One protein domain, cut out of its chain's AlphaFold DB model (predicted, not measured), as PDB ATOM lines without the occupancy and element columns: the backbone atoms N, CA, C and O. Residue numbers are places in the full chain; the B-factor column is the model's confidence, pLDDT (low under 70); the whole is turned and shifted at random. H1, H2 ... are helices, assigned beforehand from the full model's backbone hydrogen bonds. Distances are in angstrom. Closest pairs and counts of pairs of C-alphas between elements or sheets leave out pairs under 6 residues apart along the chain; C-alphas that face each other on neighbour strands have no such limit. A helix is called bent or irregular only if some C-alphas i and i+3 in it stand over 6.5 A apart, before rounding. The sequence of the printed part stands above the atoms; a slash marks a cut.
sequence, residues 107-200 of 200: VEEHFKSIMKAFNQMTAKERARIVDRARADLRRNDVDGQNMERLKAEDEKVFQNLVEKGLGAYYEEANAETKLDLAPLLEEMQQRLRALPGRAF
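Overview. This is residues 107 to 200 of the 200 residues of an uncharacterized protein of Phragmitibacter flavus (UniProt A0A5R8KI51). A kinked helix, H6, runs through the middle of a compact cluster of crossed helices; H1, H2 and H3 pack on it, and H4 packs on H2. Residues 139 to 145 stick out. The printed part has 94 residues with six named helices, H1 to H6, and no named strand: all helix, radius of gyration of the C-alphas 12.6 A, spans 35 by 28 by 25 A.

Arrangement. H1, residues 107 to 119, touches H6, residues 175 to 193; their closest C-alphas, Ile 114 and Gln 189, are 6.2 A apart. H2, residues 123 to 140, touches H6 with residues 129 to 137 alone, about perpendicular at 78 degrees; closest are C-alphas 133 and 187, 5.3 A. H3, residues 145 to 151, touches H6, closest at C-alphas 150 and 180, 6.5 A. H4, residues 154 to 164, touches H2, closest at C-alphas 162 and 127, 5.5 A. H5, residues 166 to 172, touches H1, closest at C-alphas 166 and 115, 5.5 A. Every O i to N i+4 pair is within hydrogen-bond range in H2, H4 and H5; 7 of 9 in H1, 2 of 3 in H3, 13 of 15 in H6.

Along the chain. H1 begins at C-alpha 107 (54.772, -17.900, -12.429). H2 is 25.5 A long. H6, 25.9 A, ends at C-alpha 193 (44.621, -31.033, -13.192); it is irregular, C-alphas 180 and 183 being 7.1 A apart.

Size, cuts and confidence. The printed part has no cut, and its five links are tight. Mean pLDDT of the printed part is 72.0; 36 residues are under 70, among them 140 to 157.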
ATOM      1  N   VAL A 107      56.214 -17.797 -12.204       70.06
ATOM      2  CA  VAL A 107      54.772 -17.900 -12.429       70.06
ATOM      3  C   VAL A 107      54.487 -18.299 -13.877       70.06
ATOM      4  O   VAL A 107      53.702 -19.215 -14.118       70.06
ATOM      5  N   GLU A 108      55.143 -17.683 -14.864       64.94
ATOM      6  CA  GLU A 108      54.678 -17.724 -16.257       64.94
ATOM      7  C   GLU A 108      54.774 -19.107 -16.928       64.94
ATOM      8  O   GLU A 108      53.868 -19.500 -17.672       64.94
ATOM      9  N   GLU A 109      55.833 -19.880 -16.672       60.59
ATOM     10  CA  GLU A 109      56.052 -21.169 -17.351       60.59
ATOM     11  C   GLU A 109      54.979 -22.205 -16.983       60.59
ATOM     12  O   GLU A 109      54.380 -22.848 -17.853       60.59
ATOM     13  N   HIS A 110      54.639 -22.302 -15.697       61.19
ATOM     14  CA  HIS A 110      53.550 -23.159 -15.226       61.19
ATOM     15  C   HIS A 110      52.172 -22.606 -15.604       61.19
ATOM     16  O   HIS A 110      51.221 -23.371 -15.811       61.19
ATOM     17  N   PHE A 111      52.081 -21.286 -15.750       67.38
ATOM     18  CA  PHE A 111      50.849 -20.568 -16.016       67.38
ATOM     19  C   PHE A 111      50.385 -20.645 -17.475       67.38
ATOM     20  O   PHE A 111      49.183 -20.731 -17.726       67.38
ATOM     21  N   LYS A 112      51.294 -20.730 -18.453       69.19
ATOM     22  CA  LYS A 112      50.944 -20.809 -19.889       69.19
ATOM     23  C   LYS A 112      49.986 -21.952 -20.237       69.19
ATOM     24  O   LYS A 112      49.036 -21.757 -21.001       69.19
ATOM     25  N   SER A 113      50.194 -23.133 -19.658       69.75
ATOM     26  CA  SER A 113      49.318 -24.295 -19.881       69.75
ATOM     27  C   SER A 113      47.907 -24.079 -19.312       69.75
ATOM     28  O   SER A 113      46.909 -24.373 -19.974       69.75
ATOM     29  N   ILE A 114      47.826 -23.483 -18.119       71.50
ATOM     30  CA  ILE A 114      46.579 -23.139 -17.430       71.50
ATOM     31  C   ILE A 114      45.825 -22.070 -18.213       71.50
ATOM     32  O   ILE A 114      44.648 -22.260 -18.511       71.50
ATOM     33  N   MET A 115      46.503 -20.985 -18.600       74.81
ATOM     34  CA  MET A 115      45.923 -19.902 -19.395       74.81
ATOM     35  C   MET A 115      45.276 -20.435 -20.664       74.81
ATOM     36  O   MET A 115      44.125 -20.118 -20.957       74.81
ATOM     37  N   LYS A 116      45.994 -21.288 -21.402       76.81
ATOM     38  CA  LYS A 116      45.485 -21.882 -22.636       76.81
ATOM     39  C   LYS A 116      44.219 -22.699 -22.381       76.81
ATOM     40  O   LYS A 116      43.226 -22.508 -23.081       76.81
ATOM     41  N   ALA A 117      44.233 -23.577 -21.379       77.75
ATOM     42  CA  ALA A 117      43.082 -24.414 -21.054       77.75
ATOM     43  C   ALA A 117      41.888 -23.600 -20.540       77.75
ATOM     44  O   ALA A 117      40.748 -23.883 -20.901       77.75
ATOM     45  N   PHE A 118      42.138 -22.577 -19.725       80.44
ATOM     46  CA  PHE A 118      41.113 -21.712 -19.155       80.44
ATOM     47  C   PHE A 118      40.472 -20.800 -20.209       80.44
ATOM     48  O   PHE A 118      39.250 -20.662 -20.242       80.44
ATOM     49  N   ASN A 119      41.264 -20.241 -21.129       80.44
ATOM     50  CA  ASN A 119      40.763 -19.390 -22.213       80.44
ATOM     51  C   ASN A 119      39.897 -20.163 -23.224       80.44
ATOM     52  O   ASN A 119      39.038 -19.570 -23.872       80.44
ATOM     53  N   GLN A 120      40.073 -21.483 -23.335       83.25
ATOM     54  CA  GLN A 120      39.229 -22.354 -24.165       83.25
ATOM     55  C   GLN A 120      37.859 -22.669 -23.539       83.25
ATOM     56  O   GLN A 120      36.997 -23.238 -24.209       83.25
ATOM     57  N   MET A 121      37.646 -22.332 -22.265       84.06
ATOM     58  CA  MET A 121      36.385 -22.585 -21.569       84.06
ATOM     59  C   MET A 121      35.348 -21.503 -21.860       84.06
ATOM     60  O   MET A 121      35.682 -20.345 -22.108       84.06
ATOM     61  N   THR A 122      34.067 -21.850 -21.745       87.75
ATOM     62  CA  THR A 122      32.982 -20.860 -21.742       87.75
ATOM     63  C   THR A 122      33.047 -19.976 -20.491       87.75
ATOM     64  O   THR A 122      33.529 -20.407 -19.443       87.75
ATOM     65  N   ALA A 123      32.490 -18.762 -20.542       85.19
ATOM     66  CA  ALA A 123      32.431 -17.871 -19.374       85.19
ATOM     67  C   ALA A 123      31.786 -18.544 -18.144       85.19
ATOM     68  O   ALA A 123      32.244 -18.373 -17.018       85.19
ATOM     69  N   LYS A 124      30.772 -19.394 -18.361       86.25
ATOM     70  CA  LYS A 124      30.107 -20.163 -17.298       86.25
ATOM     71  C   LYS A 124      31.019 -21.213 -16.658       86.25
ATOM     72  O   LYS A 124      30.934 -21.453 -15.458       86.25
ATOM     73  N   GLU A 125      31.857 -21.878 -17.448       85.44
ATOM     74  CA  GLU A 125      32.849 -22.825 -16.931       85.44
ATOM     75  C   GLU A 125      33.972 -22.097 -16.188       85.44
ATOM     76  O   GLU A 125      34.322 -22.518 -15.088       85.44
ATOM     77  N   ARG A 126      34.464 -20.975 -16.732       86.12
ATOM     78  CA  ARG A 126      35.458 -20.118 -16.068       86.12
ATOM     79  C   ARG A 126      34.969 -19.636 -14.706       86.12
ATOM     80  O   ARG A 126      35.677 -19.826 -13.723       86.12
ATOM     81  N   ALA A 127      33.735 -19.129 -14.632       86.31
ATOM     82  CA  ALA A 127      33.104 -18.710 -13.378       86.31
ATOM     83  C   ALA A 127      33.112 -19.833 -12.331       86.31
ATOM     84  O   ALA A 127      33.579 -19.638 -11.218       86.31
ATOM     85  N   ARG A 128      32.713 -21.055 -12.711       87.25
ATOM     86  CA  ARG A 128      32.720 -22.208 -11.791       87.25
ATOM     87  C   ARG A 128      34.109 -22.555 -11.261       87.25
ATOM     88  O   ARG A 128      34.214 -22.999 -10.120       87.25
ATOM     89  N   ILE A 129      35.146 -22.443 -12.092       85.31
ATOM     90  CA  ILE A 129      36.527 -22.716 -11.676       85.31
ATOM     91  C   ILE A 129      37.009 -21.630 -10.713       85.31
ATOM     92  O   ILE A 129      37.513 -21.969  -9.646       85.31
ATOM     93  N   VAL A 130      36.792 -20.356 -11.051       83.50
ATOM     94  CA  VAL A 130      37.166 -19.208 -10.209       83.50
ATOM     95  C   VAL A 130      36.441 -19.259  -8.863       83.50
ATOM     96  O   VAL A 130      37.085 -19.178  -7.822       83.50
ATOM     97  N   ASP A 131      35.127 -19.492  -8.854       84.69
ATOM     98  CA  ASP A 131      34.327 -19.570  -7.625       84.69
ATOM     99  C   ASP A 131      34.808 -20.683  -6.690       84.69
ATOM    100  O   ASP A 131      34.871 -20.503  -5.472       84.69
ATOM    101  N   ARG A 132      35.169 -21.848  -7.247       84.12
ATOM    102  CA  ARG A 132      35.726 -22.937  -6.440       84.12
ATOM    103  C   ARG A 132      37.116 -22.611  -5.922       84.12
ATOM    104  O   ARG A 132      37.333 -22.823  -4.737       84.12
ATOM    105  N   ALA A 133      38.000 -22.083  -6.765       82.44
ATOM    106  CA  ALA A 133      39.344 -21.691  -6.351       82.44
ATOM    107  C   ALA A 133      39.287 -20.666  -5.206       82.44
ATOM    108  O   ALA A 133      39.962 -20.837  -4.199       82.44
ATOM    109  N   ARG A 134      38.371 -19.686  -5.272       80.06
ATOM    110  CA  ARG A 134      38.093 -18.764  -4.155       80.06
ATOM    111  C   ARG A 134      37.636 -19.499  -2.897       80.06
ATOM    112  O   ARG A 134      38.070 -19.179  -1.796       80.06
ATOM    113  N   ALA A 135      36.729 -20.462  -3.034       82.12
ATOM    114  CA  ALA A 135      36.228 -21.231  -1.897       82.12
ATOM    115  C   ALA A 135      37.284 -22.167  -1.283       82.12
ATOM    116  O   ALA A 135      37.182 -22.497  -0.103       82.12
ATOM    117  N   ASP A 136      38.246 -22.648  -2.066       80.06
ATOM    118  CA  ASP A 136      39.378 -23.447  -1.586       80.06
ATOM    119  C   ASP A 136      40.395 -22.570  -0.882       80.06
ATOM    120  O   ASP A 136      40.706 -22.831   0.274       80.06
ATOM    121  N   LEU A 137      40.780 -21.461  -1.510       77.38
ATOM    122  CA  LEU A 137      41.682 -20.492  -0.911       77.38
ATOM    123  C   LEU A 137      41.150 -20.005   0.442       77.38
ATOM    124  O   LEU A 137      41.865 -20.035   1.431       77.38
ATOM    125  N   ARG A 138      39.851 -19.686   0.535       75.12
ATOM    126  CA  ARG A 138      39.193 -19.316   1.804       75.12
ATOM    127  C   ARG A 138      39.191 -20.415   2.863       75.12
ATOM    128  O   ARG A 138      39.035 -20.106   4.037       75.12
ATOM    129  N   ARG A 139      39.239 -21.686   2.462       75.69
ATOM    130  CA  ARG A 139      39.301 -22.824   3.393       75.69
ATOM    131  C   ARG A 139      40.727 -23.125   3.831       75.69
ATOM    132  O   ARG A 139      40.905 -23.606   4.944       75.69
ATOM    133  N   ASN A 140      41.688 -22.857   2.956       69.50
ATOM    134  CA  ASN A 140      43.109 -23.088   3.176       69.50
ATOM    135  C   ASN A 140      43.803 -21.874   3.819       69.50
ATOM    136  O   ASN A 140      44.949 -21.981   4.229       69.50
ATOM    137  N   ASP A 141      43.120 -20.734   3.936       68.50
ATOM    138  CA  ASP A 141      43.617 -19.531   4.605       68.50
ATOM    139  C   ASP A 141      43.615 -19.719   6.131       68.50
ATOM    140  O   ASP A 141      42.625 -19.437   6.808       68.50
ATOM    141  N   VAL A 142      44.714 -20.267   6.659       57.78
ATOM    142  CA  VAL A 142      44.865 -20.600   8.087       57.78
ATOM    143  C   VAL A 142      44.914 -19.340   8.970       57.78
ATOM    144  O   VAL A 142      44.393 -19.387  10.082       57.78
ATOM    145  N   ASP A 143      45.417 -18.209   8.451       60.19
ATOM    146  CA  ASP A 143      45.660 -16.973   9.224       60.19
ATOM    147  C   ASP A 143      44.974 -15.699   8.678       60.19
ATOM    148  O   ASP A 143      45.129 -14.617   9.243       60.19
ATOM    149  N   GLY A 144      44.183 -15.778   7.602       56.34
ATOM    150  CA  GLY A 144      43.416 -14.634   7.078       56.34
ATOM    151  C   GLY A 144      44.194 -13.684   6.154       56.34
ATOM    152  O   GLY A 144      43.588 -12.805   5.532       56.34
ATOM    153  N   GLN A 145      45.517 -13.848   6.053       57.53
ATOM    154  CA  GLN A 145      46.411 -12.945   5.319       57.53
ATOM    155  C   GLN A 145      46.268 -13.072   3.799       57.53
ATOM    156  O   GLN A 145      46.286 -12.065   3.086       57.53
ATOM    157  N   ASN A 146      46.038 -14.291   3.292       54.91
ATOM    158  CA  ASN A 146      45.832 -14.509   1.858       54.91
ATOM    159  C   ASN A 146      44.558 -13.796   1.376       54.91
ATOM    160  O   ASN A 146      44.514 -13.264   0.267       54.91
ATOM    161  N   MET A 147      43.524 -13.737   2.223       55.78
ATOM    162  CA  MET A 147      42.286 -13.022   1.921       55.78
ATOM    163  C   MET A 147      42.394 -11.503   2.048       55.78
ATOM    164  O   MET A 147      41.637 -10.803   1.380       55.78
ATOM    165  N   GLU A 148      43.250 -10.967   2.918       56.56
ATOM    166  CA  GLU A 148      43.356  -9.517   3.118       56.56
ATOM    167  C   GLU A 148      44.009  -8.820   1.915       56.56
ATOM    168  O   GLU A 148      43.513  -7.780   1.477       56.56
ATOM    169  N   ARG A 149      45.018  -9.457   1.305       57.09
ATOM    170  CA  ARG A 149      45.663  -8.988   0.064       57.09
ATOM    171  C   ARG A 149      44.729  -9.059  -1.141       57.09
ATOM    172  O   ARG A 149      44.595  -8.097  -1.887       57.09
ATOM    173  N   LEU A 150      43.994 -10.160  -1.274       59.31
ATOM    174  CA  LEU A 150      43.026 -10.351  -2.352       59.31
ATOM    175  C   LEU A 150      41.839  -9.370  -2.260       59.31
ATOM    176  O   LEU A 150      41.493  -8.714  -3.243       59.31
ATOM    177  N   LYS A 151      41.284  -9.137  -1.061       55.59
ATOM    178  CA  LYS A 151      40.164  -8.195  -0.841       55.59
ATOM    179  C   LYS A 151      40.420  -6.765  -1.336       55.59
ATOM    180  O   LYS A 151      39.443  -6.061  -1.595       55.59
ATOM    181  N   ALA A 152      41.676  -6.332  -1.448       52.09
ATOM    182  CA  ALA A 152      42.017  -4.993  -1.922       52.09
ATOM    183  C   ALA A 152      41.745  -4.801  -3.432       52.09
ATOM    184  O   ALA A 152      41.389  -3.696  -3.844       52.09
ATOM    185  N   GLU A 153      41.814  -5.868  -4.244       54.41
ATOM    186  CA  GLU A 153      41.639  -5.818  -5.711       54.41
ATOM    187  C   GLU A 153      40.512  -6.747  -6.247       54.41
ATOM    188  O   GLU A 153      40.081  -6.635  -7.398       54.41
ATOM    189  N   ASP A 154      39.966  -7.611  -5.387       62.84
ATOM    190  CA  ASP A 154      39.191  -8.830  -5.668       62.84
ATOM    191  C   ASP A 154      38.118  -8.752  -6.768       62.84
ATOM    192  O   ASP A 154      38.161  -9.481  -7.760       62.84
ATOM    193  N   GLU A 155      37.092  -7.913  -6.617       66.50
ATOM    194  CA  GLU A 155      35.856  -8.143  -7.380       66.50
ATOM    195  C   GLU A 155      36.013  -7.804  -8.870       66.50
ATOM    196  O   GLU A 155      35.560  -8.540  -9.748       66.50
ATOM    197  N   LYS A 156      36.722  -6.714  -9.176       69.50
ATOM    198  CA  LYS A 156      36.943  -6.274 -10.560       69.50
ATOM    199  C   LYS A 156      37.943  -7.177 -11.281       69.50
ATOM    200  O   LYS A 156      37.816  -7.411 -12.484       69.50
ATOM    201  N   VAL A 157      38.935  -7.680 -10.554       69.62
ATOM    202  CA  VAL A 157      39.942  -8.602 -11.081       69.62
ATOM    203  C   VAL A 157      39.297  -9.930 -11.454       69.62
ATOM    204  O   VAL A 157      39.464 -10.402 -12.580       69.62
ATOM    205  N   PHE A 158      38.447 -10.478 -10.588       73.31
ATOM    206  CA  PHE A 158      37.743 -11.727 -10.878       73.31
ATOM    207  C   PHE A 158      36.728 -11.607 -12.001       73.31
ATOM    208  O   PHE A 158      36.656 -12.499 -12.847       73.31
ATOM    209  N   GLN A 159      35.980 -10.506 -12.060       73.44
ATOM    210  CA  GLN A 159      35.064 -10.262 -13.172       73.44
ATOM    211  C   GLN A 159      35.818 -10.223 -14.505       73.44
ATOM    212  O   GLN A 159      35.435 -10.917 -15.449       73.44
ATOM    213  N   ASN A 160      36.956  -9.525 -14.562       74.31
ATOM    214  CA  ASN A 160      37.804  -9.517 -15.753       74.31
ATOM    215  C   ASN A 160      38.342 -10.912 -16.103       74.31
ATOM    216  O   ASN A 160      38.332 -11.280 -17.276       74.31
ATOM    217  N   LEU A 161      38.753 -11.715 -15.119       75.00
ATOM    218  CA  LEU A 161      39.214 -13.089 -15.347       75.00
ATOM    219  C   LEU A 161      38.115 -13.984 -15.938       75.00
ATOM    220  O   LEU A 161      38.370 -14.772 -16.853       75.00
ATOM    221  N   VAL A 162      36.877 -13.854 -15.456       79.94
ATOM    222  CA  VAL A 162      35.727 -14.614 -15.968       79.94
ATOM    223  C   VAL A 162      35.341 -14.159 -17.378       79.94
ATOM    224  O   VAL A 162      35.069 -14.999 -18.244       79.94
ATOM    225  N   GLU A 163      35.338 -12.856 -17.641       79.12
ATOM    226  CA  GLU A 163      34.884 -12.288 -18.912       79.12
ATOM    227  C   GLU A 163      35.945 -12.372 -20.014       79.12
ATOM    228  O   GLU A 163      35.670 -12.911 -21.089       79.12
ATOM    229  N   LYS A 164      37.162 -11.898 -19.735       73.38
ATOM    230  CA  LYS A 164      38.257 -11.748 -20.706       73.38
ATOM    231  C   LYS A 164      39.232 -12.929 -20.722       73.38
ATOM    232  O   LYS A 164      39.981 -13.079 -21.684       73.38
ATOM    233  N   GLY A 165      39.192 -13.793 -19.706       69.44
ATOM    234  CA  GLY A 165      40.147 -14.889 -19.534       69.44
ATOM    235  C   GLY A 165      41.411 -14.469 -18.774       69.44
ATOM    236  O   GLY A 165      41.626 -13.296 -18.483       69.44
ATOM    237  N   LEU A 166      42.253 -15.453 -18.443       69.44
ATOM    238  CA  LEU A 166      43.452 -15.277 -17.604       69.44
ATOM    239  C   LEU A 166      44.584 -14.526 -18.308       69.44
ATOM    240  O   LEU A 166      45.329 -13.800 -17.661       69.44
ATOM    241  N   GLY A 167      44.700 -14.707 -19.627       65.62
ATOM    242  CA  GLY A 167      45.816 -14.169 -20.411       65.62
ATOM    243  C   GLY A 167      45.827 -12.646 -20.463       65.62
ATOM    244  O   GLY A 167      46.801 -12.035 -20.045       65.62
ATOM    245  N   ALA A 168      44.716 -12.039 -20.890       65.50
ATOM    246  CA  ALA A 168      44.619 -10.585 -21.035       65.50
ATOM    247  C   ALA A 168      44.862  -9.853 -19.708       65.50
ATOM    248  O   ALA A 168      45.521  -8.824 -19.669       65.50
ATOM    249  N   TYR A 169      44.362 -10.411 -18.606       65.69
ATOM    250  CA  TYR A 169      44.540  -9.803 -17.297       65.69
ATOM    251  C   TYR A 169      45.985  -9.941 -16.788       65.69
ATOM    252  O   TYR A 169      46.551  -8.977 -16.284       65.69
ATOM    253  N   TYR A 170      46.602 -11.118 -16.933       69.25
ATOM    254  CA  TYR A 170      47.980 -11.327 -16.484       69.25
ATOM    255  C   TYR A 170      48.994 -10.540 -17.318       69.25
ATOM    256  O   TYR A 170      49.950 -10.008 -16.767       69.25
ATOM    257  N   GLU A 171      48.799 -10.437 -18.634       71.31
ATOM    258  CA  GLU A 171      49.682  -9.657 -19.510       71.31
ATOM    259  C   GLU A 171      49.639  -8.156 -19.184       71.31
ATOM    260  O   GLU A 171      50.673  -7.492 -19.234       71.31
ATOM    261  N   GLU A 172      48.471  -7.631 -18.801       69.06
ATOM    262  CA  GLU A 172      48.271  -6.211 -18.473       69.06
ATOM    263  C   GLU A 172      48.601  -5.857 -17.005       69.06
ATOM    264  O   GLU A 172      48.741  -4.677 -16.676       69.06
ATOM    265  N   ALA A 173      48.717  -6.846 -16.111       71.94
ATOM    266  CA  ALA A 173      48.928  -6.632 -14.678       71.94
ATOM    267  C   ALA A 173      50.372  -6.226 -14.323       71.94
ATOM    268  O   ALA A 173      51.347  -6.718 -14.900       71.94
ATOM    269  N   ASN A 174      50.508  -5.368 -13.305       74.75
ATOM    270  CA  ASN A 174      51.806  -5.023 -12.721       74.75
ATOM    271  C   ASN A 174      52.360  -6.180 -11.855       74.75
ATOM    272  O   ASN A 174      51.671  -7.165 -11.585       74.75
ATOM    273  N   ALA A 175      53.622  -6.069 -11.434       74.62
ATOM    274  CA  ALA A 175      54.311  -7.113 -10.672       74.62
ATOM    275  C   ALA A 175      53.625  -7.451  -9.331       74.62
ATOM    276  O   ALA A 175      53.526  -8.617  -8.961       74.62
ATOM    277  N   GLU A 176      53.124  -6.447  -8.619       72.62
ATOM    278  CA  GLU A 176      52.474  -6.612  -7.315       72.62
ATOM    279  C   GLU A 176      51.137  -7.349  -7.453       72.62
ATOM    280  O   GLU A 176      50.939  -8.400  -6.848       72.62
ATOM    281  N   THR A 177      50.304  -6.913  -8.396       74.38
ATOM    282  CA  THR A 177      49.055  -7.586  -8.765       74.38
ATOM    283  C   THR A 177      49.289  -9.038  -9.213       74.38
ATOM    284  O   THR A 177      48.522  -9.937  -8.869       74.38
ATOM    285  N   LYS A 178      50.358  -9.319  -9.978       77.00
ATOM    286  CA  LYS A 178      50.714 -10.697 -10.378       77.00
ATOM    287  C   LYS A 178      51.080 -11.571  -9.177       77.00
ATOM    288  O   LYS A 178      50.686 -12.738  -9.145       77.00
ATOM    289  N   LEU A 179      51.819 -11.020  -8.214       77.56
ATOM    290  CA  LEU A 179      52.187 -11.714  -6.981       77.56
ATOM    291  C   LEU A 179      50.946 -12.038  -6.140       77.56
ATOM    292  O   LEU A 179      50.780 -13.181  -5.717       77.56
ATOM    293  N   ASP A 180      50.055 -11.063  -5.962       75.38
ATOM    294  CA  ASP A 180      48.825 -11.224  -5.175       75.38
ATOM    295  C   ASP A 180      47.886 -12.282  -5.759       75.38
ATOM    296  O   ASP A 180      47.153 -12.957  -5.034       75.38
ATOM    297  N   LEU A 181      47.935 -12.483  -7.076       75.50
ATOM    298  CA  LEU A 181      47.110 -13.475  -7.754       75.50
ATOM    299  C   LEU A 181      47.730 -14.860  -7.818       75.50
ATOM    300  O   LEU A 181      46.987 -15.822  -8.019       75.50
ATOM    301  N   ALA A 182      49.042 -15.000  -7.623       77.50
ATOM    302  CA  ALA A 182      49.720 -16.289  -7.706       77.50
ATOM    303  C   ALA A 182      49.019 -17.405  -6.893       77.50
ATOM    304  O   ALA A 182      48.773 -18.464  -7.476       77.50
ATOM    305  N   PRO A 183      48.573 -17.191  -5.632       78.56
ATOM    306  CA  PRO A 183      47.855 -18.218  -4.873       78.56
ATOM    307  C   PRO A 183      46.572 -18.694  -5.565       78.56
ATOM    308  O   PRO A 183      46.301 -19.891  -5.638       78.56
ATOM    309  N   LEU A 184      45.792 -17.770  -6.131       79.00
ATOM    310  CA  LEU A 184      44.577 -18.122  -6.860       79.00
ATOM    311  C   LEU A 184      44.893 -18.930  -8.122       79.00
ATOM    312  O   LEU A 184      44.201 -19.902  -8.428       79.00
ATOM    313  N   LEU A 185      45.920 -18.523  -8.866       78.19
ATOM    314  CA  LEU A 185      46.322 -19.194 -10.102       78.19
ATOM    315  C   LEU A 185      46.757 -20.635  -9.842       78.19
ATOM    316  O   LEU A 185      46.424 -21.540 -10.612       78.19
ATOM    317  N   GLU A 186      47.461 -20.852  -8.738       79.12
ATOM    318  CA  GLU A 186      47.862 -22.176  -8.296       79.12
ATOM    319  C   GLU A 186      46.639 -23.034  -7.913       79.12
ATOM    320  O   GLU A 186      46.529 -24.178  -8.360       79.12
ATOM    321  N   GLU A 187      45.673 -22.498  -7.159       81.94
ATOM    322  CA  GLU A 187      44.425 -23.215  -6.830       81.94
ATOM    323  C   GLU A 187      43.665 -23.618  -8.106       81.94
ATOM    324  O   GLU A 187      43.197 -24.752  -8.276       81.94
ATOM    325  N   MET A 188      43.612 -22.713  -9.084       78.62
ATOM    326  CA  MET A 188      43.047 -23.005 -10.399       78.62
ATOM    327  C   MET A 188      43.831 -24.104 -11.130       78.62
ATOM    328  O   MET A 188      43.209 -24.975 -11.743       78.62
ATOM    329  N   GLN A 189      45.166 -24.125 -11.042       77.62
ATOM    330  CA  GLN A 189      45.997 -25.203 -11.590       77.62
ATOM    331  C   GLN A 189      45.612 -26.560 -11.008       77.62
ATOM    332  O   GLN A 189      45.415 -27.524 -11.756       77.62
ATOM    333  N   GLN A 190      45.495 -26.640  -9.682       80.19
ATOM    334  CA  GLN A 190      45.147 -27.871  -8.981       80.19
ATOM    335  C   GLN A 190      43.774 -28.380  -9.441       80.19
ATOM    336  O   GLN A 190      43.597 -29.566  -9.733       80.19
ATOM    337  N   ARG A 191      42.810 -27.467  -9.610       78.25
ATOM    338  CA  ARG A 191      41.472 -27.788 -10.125       78.25
ATOM    339  C   ARG A 191      41.480 -28.265 -11.565       78.25
ATOM    340  O   ARG A 191      40.797 -29.238 -11.874       78.25
ATOM    341  N   LEU A 192      42.236 -27.605 -12.431       76.75
ATOM    342  CA  LEU A 192      42.345 -27.983 -13.835       76.75
ATOM    343  C   LEU A 192      42.955 -29.377 -13.989       76.75
ATOM    344  O   LEU A 192      42.385 -30.195 -14.707       76.75
ATOM    345  N   ARG A 193      44.020 -29.687 -13.240       74.38
ATOM    346  CA  ARG A 193      44.621 -31.033 -13.192       74.38
ATOM    347  C   ARG A 193      43.651 -32.102 -12.681       74.38
ATOM    348  O   ARG A 193      43.731 -33.248 -13.107       74.38
ATOM    349  N   ALA A 194      42.726 -31.736 -11.795       74.12
ATOM    350  CA  ALA A 194      41.715 -32.645 -11.260       74.12
ATOM    351  C   ALA A 194      40.535 -32.913 -12.222       74.12
ATOM    352  O   ALA A 194      39.687 -33.755 -11.916       74.12
ATOM    353  N   LEU A 195      40.437 -32.217 -13.364       72.19
ATOM    354  CA  LEU A 195      39.370 -32.454 -14.340       72.19
ATOM    355  C   LEU A 195      39.667 -33.704 -15.190       72.19
ATOM    356  O   LEU A 195      40.678 -33.742 -15.894       72.19
ATOM    357  N   PRO A 196      38.778 -34.715 -15.208       55.56
ATOM    358  CA  PRO A 196      38.973 -35.895 -16.041       55.56
ATOM    359  C   PRO A 196      38.882 -35.542 -17.536       55.56
ATOM    360  O   PRO A 196      37.955 -34.857 -17.968       55.56
ATOM    361  N   GLY A 197      39.823 -36.050 -18.340       58.69
ATOM    362  CA  GLY A 197      39.742 -36.033 -19.809       58.69
ATOM    363  C   GLY A 197      40.346 -34.821 -20.530       58.69
ATOM    364  O   GLY A 197      40.179 -34.713 -21.742       58.69
ATOM    365  N   ARG A 198      41.067 -33.926 -19.842       57.25
ATOM    366  CA  ARG A 198      41.881 -32.881 -20.487       57.25
ATOM    367  C   ARG A 198      43.354 -33.156 -20.187       57.25
ATOM    368  O   ARG A 198      43.785 -33.003 -19.051       57.25
ATOM    369  N   ALA A 199      44.090 -33.646 -21.184       42.81
ATOM    370  CA  ALA A 199      45.538 -33.796 -21.090       42.81
ATOM    371  C   ALA A 199      46.175 -32.400 -21.027       42.81
ATOM    372  O   ALA A 199      45.866 -31.555 -21.871       42.81
ATOM    373  N   PHE A 200      47.007 -32.178 -20.011       49.56
ATOM    374  CA  PHE A 200      47.873 -31.010 -19.868       49.56
ATOM    375  C   PHE A 200      49.297 -31.418 -20.215       49.56
ATOM    376  O   PHE A 200      49.699 -32.514 -19.761       49.56
TER     377      PHE A 200